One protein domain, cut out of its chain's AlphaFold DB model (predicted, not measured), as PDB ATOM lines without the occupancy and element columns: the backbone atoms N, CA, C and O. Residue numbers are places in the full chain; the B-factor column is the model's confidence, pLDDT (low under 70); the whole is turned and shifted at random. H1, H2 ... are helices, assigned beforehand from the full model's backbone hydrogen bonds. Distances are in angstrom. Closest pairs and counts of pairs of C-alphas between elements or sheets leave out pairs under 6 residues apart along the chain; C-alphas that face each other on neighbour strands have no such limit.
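Overview. This is residues 50 to 96 of the 199 residues of the protein "Alpha/beta fold hydrolase" of Egibacter rhizosphaerae (UniProt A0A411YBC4). There is little regular structure here: a short helix, H1, is followed by a long loop that runs back beside the one long helix, H2, swings out through residues 70 to 75, which stick out, and folds back into H2. The result is a flat, all-helix shape of 32 by 22 by 12 A. The printed part has 47 residues, of which H1 then H2 hold 18, with no named strand. It is only just loose, close to compact, with a radius of gyration of the C-alphas of 11.7 A.

Arrangement. H1, residues 52 to 55, and H2, residues 78 to 91, are apart. In H2 every O i to N i+4 pair is within hydrogen-bond range; H1 is too short for such a pair, and its one O i to N i+3 pair is not within range.

Along the chain. Find C-alpha 52 at (89.709, 194.733, 206.592), where H1 begins. Then find C-alpha 78 at (72.478, 193.693, 195.300); from there H2 runs 19.7 A to C-alpha 91 at (73.307, 211.039, 204.644).

Size, cuts and confidence. Look at Asp 58 and Ala 75, whose C-alphas are the two farthest apart, 32.5 A. The printed part has no cut, and the link from H1 to H2, 22 residues, is long. In the B-factor column, pLDDT is under 70 at residues 50 to 57 and 69 to 72.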
ATOM      1  N   HIS A  50      84.700 191.302 206.026       33.84
ATOM      2  CA  HIS A  50      84.717 192.153 204.815       33.84
ATOM      3  C   HIS A  50      86.079 192.891 204.775       33.84
ATOM      4  O   HIS A  50      86.878 192.752 205.707       33.84
ATOM      5  N   THR A  51      86.449 193.510 203.650       35.00
ATOM      6  CA  THR A  51      87.798 194.051 203.356       35.00
ATOM      7  C   THR A  51      88.363 194.891 204.509       35.00
ATOM      8  O   THR A  51      87.916 196.005 204.769       35.00
ATOM      9  N   LYS A  52      89.337 194.323 205.228       42.03
ATOM     10  CA  LYS A  52      89.709 194.733 206.592       42.03
ATOM     11  C   LYS A  52      90.425 196.085 206.677       42.03
ATOM     12  O   LYS A  52      90.526 196.626 207.772       42.03
ATOM     13  N   GLU A  53      90.941 196.616 205.567       44.66
ATOM     14  CA  GLU A  53      91.711 197.867 205.581       44.66
ATOM     15  C   GLU A  53      90.837 199.116 205.772       44.66
ATOM     16  O   GLU A  53      91.271 200.041 206.450       44.66
ATOM     17  N   THR A  54      89.601 199.132 205.259       50.22
ATOM     18  CA  THR A  54      88.655 200.250 205.466       50.22
ATOM     19  C   THR A  54      87.889 200.127 206.788       50.22
ATOM     20  O   THR A  54      87.431 201.121 207.333       50.22
ATOM     21  N   VAL A  55      87.777 198.913 207.338       48.97
ATOM     22  CA  VAL A  55      87.005 198.617 208.564       48.97
ATOM     23  C   VAL A  55      87.662 199.181 209.830       48.97
ATOM     24  O   VAL A  55      86.980 199.464 210.809       48.97
ATOM     25  N   CYS A  56      88.988 199.359 209.830       58.31
ATOM     26  CA  CYS A  56      89.718 199.942 210.961       58.31
ATOM     27  C   CYS A  56      89.917 201.482 210.799       58.31
ATOM     28  O   CYS A  56      90.659 202.076 211.583       58.31
ATOM     29  N   SER A  57      89.261 202.120 209.813       64.75
ATOM     30  CA  SER A  57      89.258 203.578 209.561       64.75
ATOM     31  C   SER A  57      87.913 204.209 209.952       64.75
ATOM     32  O   SER A  57      86.883 203.549 209.872       64.75
ATOM     33  N   ASP A  58      87.920 205.481 210.361       70.75
ATOM     34  CA  ASP A  58      86.712 206.250 210.703       70.75
ATOM     35  C   ASP A  58      86.465 207.343 209.639       70.75
ATOM     36  O   ASP A  58      87.355 208.182 209.443       70.75
ATOM     37  N   PRO A  59      85.318 207.345 208.933       79.69
ATOM     38  CA  PRO A  59      84.208 206.389 209.035       79.69
ATOM     39  C   PRO A  59      84.487 205.060 208.315       79.69
ATOM     40  O   PRO A  59      85.156 205.016 207.279       79.69
ATOM     41  N   ALA A  60      83.918 203.972 208.842       80.25
ATOM     42  CA  ALA A  60      83.943 202.662 208.198       80.25
ATOM     43  C   ALA A  60      82.834 202.564 207.135       80.25
ATOM     44  O   ALA A  60      81.683 202.916 207.389       80.25
ATOM     45  N   LEU A  61      83.160 202.034 205.952       84.38
ATOM     46  CA  LEU A  61      82.211 201.854 204.842       84.38
ATOM     47  C   LEU A  61      81.431 200.529 204.929       84.38
ATOM     48  O   LEU A  61      81.331 199.792 203.949       84.38
ATOM     49  N   GLU A  62      80.930 200.176 206.111       85.00
ATOM     50  CA  GLU A  62      80.124 198.962 206.265       85.00
ATOM     51  C   GLU A  62      78.728 199.151 205.643       85.00
ATOM     52  O   GLU A  62      78.074 200.178 205.853       85.00
ATOM     53  N   CYS A  63      78.270 198.140 204.897       86.88
ATOM     54  CA  CYS A  63      76.951 198.086 204.260       86.88
ATOM     55  C   CYS A  63      76.124 196.921 204.835       86.88
ATOM     56  O   CYS A  63      76.104 195.846 204.231       86.88
ATOM     57  N   PRO A  64      75.475 197.079 206.004       87.62
ATOM     58  CA  PRO A  64      74.588 196.061 206.572       87.62
ATOM     59  C   PRO A  64      73.358 195.753 205.702       87.62
ATOM     60  O   PRO A  64      72.706 194.737 205.921       87.62
ATOM     61  N   GLU A  65      73.039 196.614 204.734       87.56
ATOM     62  CA  GLU A  65      71.974 196.420 203.745       87.56
ATOM     63  C   GLU A  65      72.278 195.264 202.784       87.56
ATOM     64  O   GLU A  65      71.363 194.644 202.242       87.56
ATOM     65  N   LEU A  66      73.565 194.965 202.562       84.19
ATOM     66  CA  LEU A  66      73.965 193.886 201.672       84.19
ATOM     67  C   LEU A  66      73.594 192.526 202.274       84.19
ATOM     68  O   LEU A  66      73.925 192.247 203.431       84.19
ATOM     69  N   PRO A  67      72.987 191.624 201.484       77.44
ATOM     70  CA  PRO A  67      72.795 190.256 201.924       77.44
ATOM     71  C   PRO A  67      74.156 189.597 202.145       77.44
ATOM     72  O   PRO A  67      75.139 189.884 201.452       77.44
ATOM     73  N   ALA A  68      74.214 188.673 203.103       70.75
ATOM     74  CA  ALA A  68      75.424 187.902 203.340       70.75
ATOM     75  C   ALA A  68      75.857 187.213 202.036       70.75
ATOM     76  O   ALA A  68      75.080 186.469 201.441       70.75
ATOM     77  N   LEU A  69      77.112 187.418 201.619       62.09
ATOM     78  CA  LEU A  69      77.668 186.798 200.404       62.09
ATOM     79  C   LEU A  69      77.541 185.263 200.420       62.09
ATOM     80  O   LEU A  69      77.457 184.629 199.375       62.09
ATOM     81  N   GLU A  70      77.500 184.670 201.613       56.53
ATOM     82  CA  GLU A  70      77.331 183.232 201.836       56.53
ATOM     83  C   GLU A  70      75.909 182.734 201.537       56.53
ATOM     84  O   GLU A  70      75.735 181.550 201.259       56.53
ATOM     85  N   ALA A  71      74.904 183.616 201.568       61.91
ATOM     86  CA  ALA A  71      73.518 183.257 201.287       61.91
ATOM     87  C   ALA A  71      73.276 182.957 199.799       61.91
ATOM     88  O   ALA A  71      72.306 182.269 199.499       61.91
ATOM     89  N   GLN A  72      74.158 183.445 198.904       62.47
ATOM     90  CA  GLN A  72      74.134 183.238 197.446       62.47
ATOM     91  C   GLN A  72      72.716 183.228 196.859       62.47
ATOM     92  O   GLN A  72      72.378 182.353 196.066       62.47
ATOM     93  N   ASP A  73      71.871 184.174 197.275       75.31
ATOM     94  CA  ASP A  73      70.513 184.279 196.755       75.31
ATOM     95  C   ASP A  73      70.570 184.937 195.368       75.31
ATOM     96  O   ASP A  73      70.857 186.134 195.275       75.31
ATOM     97  N   PRO A  74      70.315 184.194 194.275       70.31
ATOM     98  CA  PRO A  74      70.348 184.760 192.932       70.31
ATOM     99  C   PRO A  74      69.218 185.773 192.687       70.31
ATOM    100  O   PRO A  74      69.260 186.478 191.682       70.31
ATOM    101  N   ALA A  75      68.210 185.843 193.567       75.62
ATOM    102  CA  ALA A  75      67.137 186.832 193.518       75.62
ATOM    103  C   ALA A  75      67.436 188.096 194.345       75.62
ATOM    104  O   ALA A  75      66.617 189.017 194.352       75.62
ATOM    105  N   ALA A  76      68.577 188.157 195.037       81.06
ATOM    106  CA  ALA A  76      68.939 189.318 195.832       81.06
ATOM    107  C   ALA A  76      69.150 190.568 194.966       81.06
ATOM    108  O   ALA A  76      69.930 190.561 194.010       81.06
ATOM    109  N   ASP A  77      68.519 191.674 195.364       85.94
ATOM    110  CA  ASP A  77      68.746 192.990 194.768       85.94
ATOM    111  C   ASP A  77      70.012 193.640 195.348       85.94
ATOM    112  O   ASP A  77      69.970 194.501 196.229       85.94
ATOM    113  N   ILE A  78      71.171 193.175 194.873       86.38
ATOM    114  CA  ILE A  78      72.478 193.693 195.300       86.38
ATOM    115  C   ILE A  78      72.647 195.164 194.915       86.38
ATOM    116  O   ILE A  78      73.223 195.934 195.677       86.38
ATOM    117  N   GLU A  79      72.162 195.563 193.739       88.19
ATOM    118  CA  GLU A  79      72.307 196.936 193.255       88.19
ATOM    119  C   GLU A  79      71.462 197.907 194.087       88.19
ATOM    120  O   GLU A  79      71.977 198.942 194.516       88.19
ATOM    121  N   GLY A  80      70.212 197.543 194.394       91.12
ATOM    122  CA  GLY A  80      69.350 198.296 195.302       91.12
ATOM    123  C   GLY A  80      69.960 198.432 196.695       91.12
ATOM    124  O   GLY A  80      70.099 199.548 197.194       91.12
ATOM    125  N   ALA A  81      70.436 197.329 197.280       90.44
ATOM    126  CA  ALA A  81      71.095 197.343 198.588       90.44
ATOM    127  C   ALA A  81      72.375 198.207 198.613       90.44
ATOM    128  O   ALA A  81      72.634 198.916 199.588       90.44
ATOM    129  N   LEU A  82      73.175 198.205 197.536       90.94
ATOM    130  CA  LEU A  82      74.326 199.108 197.396       90.94
ATOM    131  C   LEU A  82      73.900 200.575 197.285       90.94
ATOM    132  O   LEU A  82      74.565 201.445 197.852       90.94
ATOM    133  N   GLY A  83      72.807 200.854 196.572       94.38
ATOM    134  CA  GLY A  83      72.213 202.187 196.482       94.38
ATOM    135  C   GLY A  83      71.781 202.712 197.850       94.38
ATOM    136  O   GLY A  83      72.161 203.820 198.225       94.38
ATOM    137  N   GLU A  84      71.075 201.891 198.627       95.25
ATOM    138  CA  GLU A  84      70.657 202.221 199.993       95.25
ATOM    139  C   GLU A  84      71.855 202.455 200.922       95.25
ATOM    140  O   GLU A  84      71.890 203.459 201.636       95.25
ATOM    141  N   CYS A  85      72.879 201.594 200.866       93.62
ATOM    142  CA  CYS A  85      74.101 201.789 201.647       93.62
ATOM    143  C   CYS A  85      74.798 203.115 201.302       93.62
ATOM    144  O   CYS A  85      75.183 203.872 202.197       93.62
ATOM    145  N   ARG A  86      74.946 203.420 200.006       94.69
ATOM    146  CA  ARG A  86      75.549 204.675 199.537       94.69
ATOM    147  C   ARG A  86      74.780 205.880 200.067       94.69
ATOM    148  O   ARG A  86      75.396 206.816 200.571       94.69
ATOM    149  N   ASP A  87      73.457 205.857 199.950       96.69
ATOM    150  CA  ASP A  87      72.603 206.974 200.344       96.69
ATOM    151  C   ASP A  87      72.611 207.172 201.868       96.69
ATOM    152  O   ASP A  87      72.678 208.313 202.329       96.69
ATOM    153  N   ARG A  88      72.649 206.086 202.657       95.50
ATOM    154  CA  ARG A  88      72.850 206.163 204.111       95.50
ATOM    155  C   ARG A  88      74.200 206.786 204.460       95.50
ATOM    156  O   ARG A  88      74.229 207.759 205.201       95.50
ATOM    157  N   LEU A  89      75.303 206.266 203.913       92.94
ATOM    158  CA  LEU A  89      76.648 206.787 204.193       92.94
ATOM    159  C   LEU A  89      76.770 208.270 203.808       92.94
ATOM    160  O   LEU A  89      77.304 209.070 204.576       92.94
ATOM    161  N   ALA A  90      76.221 208.663 202.656       94.31
ATOM    162  CA  ALA A  90      76.178 210.062 202.243       94.31
ATOM    163  C   ALA A  90      75.317 210.920 203.192       94.31
ATOM    164  O   ALA A  90      75.703 212.038 203.535       94.31
ATOM    165  N   GLY A  91      74.173 210.396 203.651       95.56
ATOM    166  CA  GLY A  91      73.307 211.039 204.644       95.56
ATOM    167  C   GLY A  91      73.971 211.219 206.015       95.56
ATOM    168  O   GLY A  91      73.747 212.235 206.671       95.56
ATOM    169  N   ASP A  92      74.851 210.290 206.393       93.25
ATOM    170  CA  ASP A  92      75.687 210.354 207.599       93.25
ATOM    171  C   ASP A  92      76.871 211.339 207.448       93.25
ATOM    172  O   ASP A  92      77.645 211.547 208.385       93.25
ATOM    173  N   GLY A  93      77.011 211.983 206.283       93.00
ATOM    174  CA  GLY A  93      78.048 212.974 205.997       93.00
ATOM    175  C   GLY A  93      79.388 212.378 205.568       93.00
ATOM    176  O   GLY A  93      80.395 213.087 205.577       93.00
ATOM    177  N   VAL A  94      79.424 211.093 205.197       90.19
ATOM    178  CA  VAL A  94      80.634 210.442 204.689       90.19
ATOM    179  C   VAL A  94      80.944 210.948 203.279       90.19
ATOM    180  O   VAL A  94      80.137 210.809 202.361       90.19
ATOM    181  N   ASP A  95      82.146 211.493 203.091       89.56
ATOM    182  CA  ASP A  95      82.661 211.866 201.772       89.56
ATOM    183  C   ASP A  95      83.141 210.619 201.015       89.56
ATOM    184  O   ASP A  95      84.277 210.170 201.173       89.56
ATOM    185  N   LEU A  96      82.260 210.037 200.200       87.88
ATOM    186  CA  LEU A  96      82.560 208.823 199.436       87.88
ATOM    187  C   LEU A  96      83.642 209.034 198.362       87.88
ATOM    188  O   LEU A  96      84.327 208.073 198.004       87.88
TER     189      LEU A  96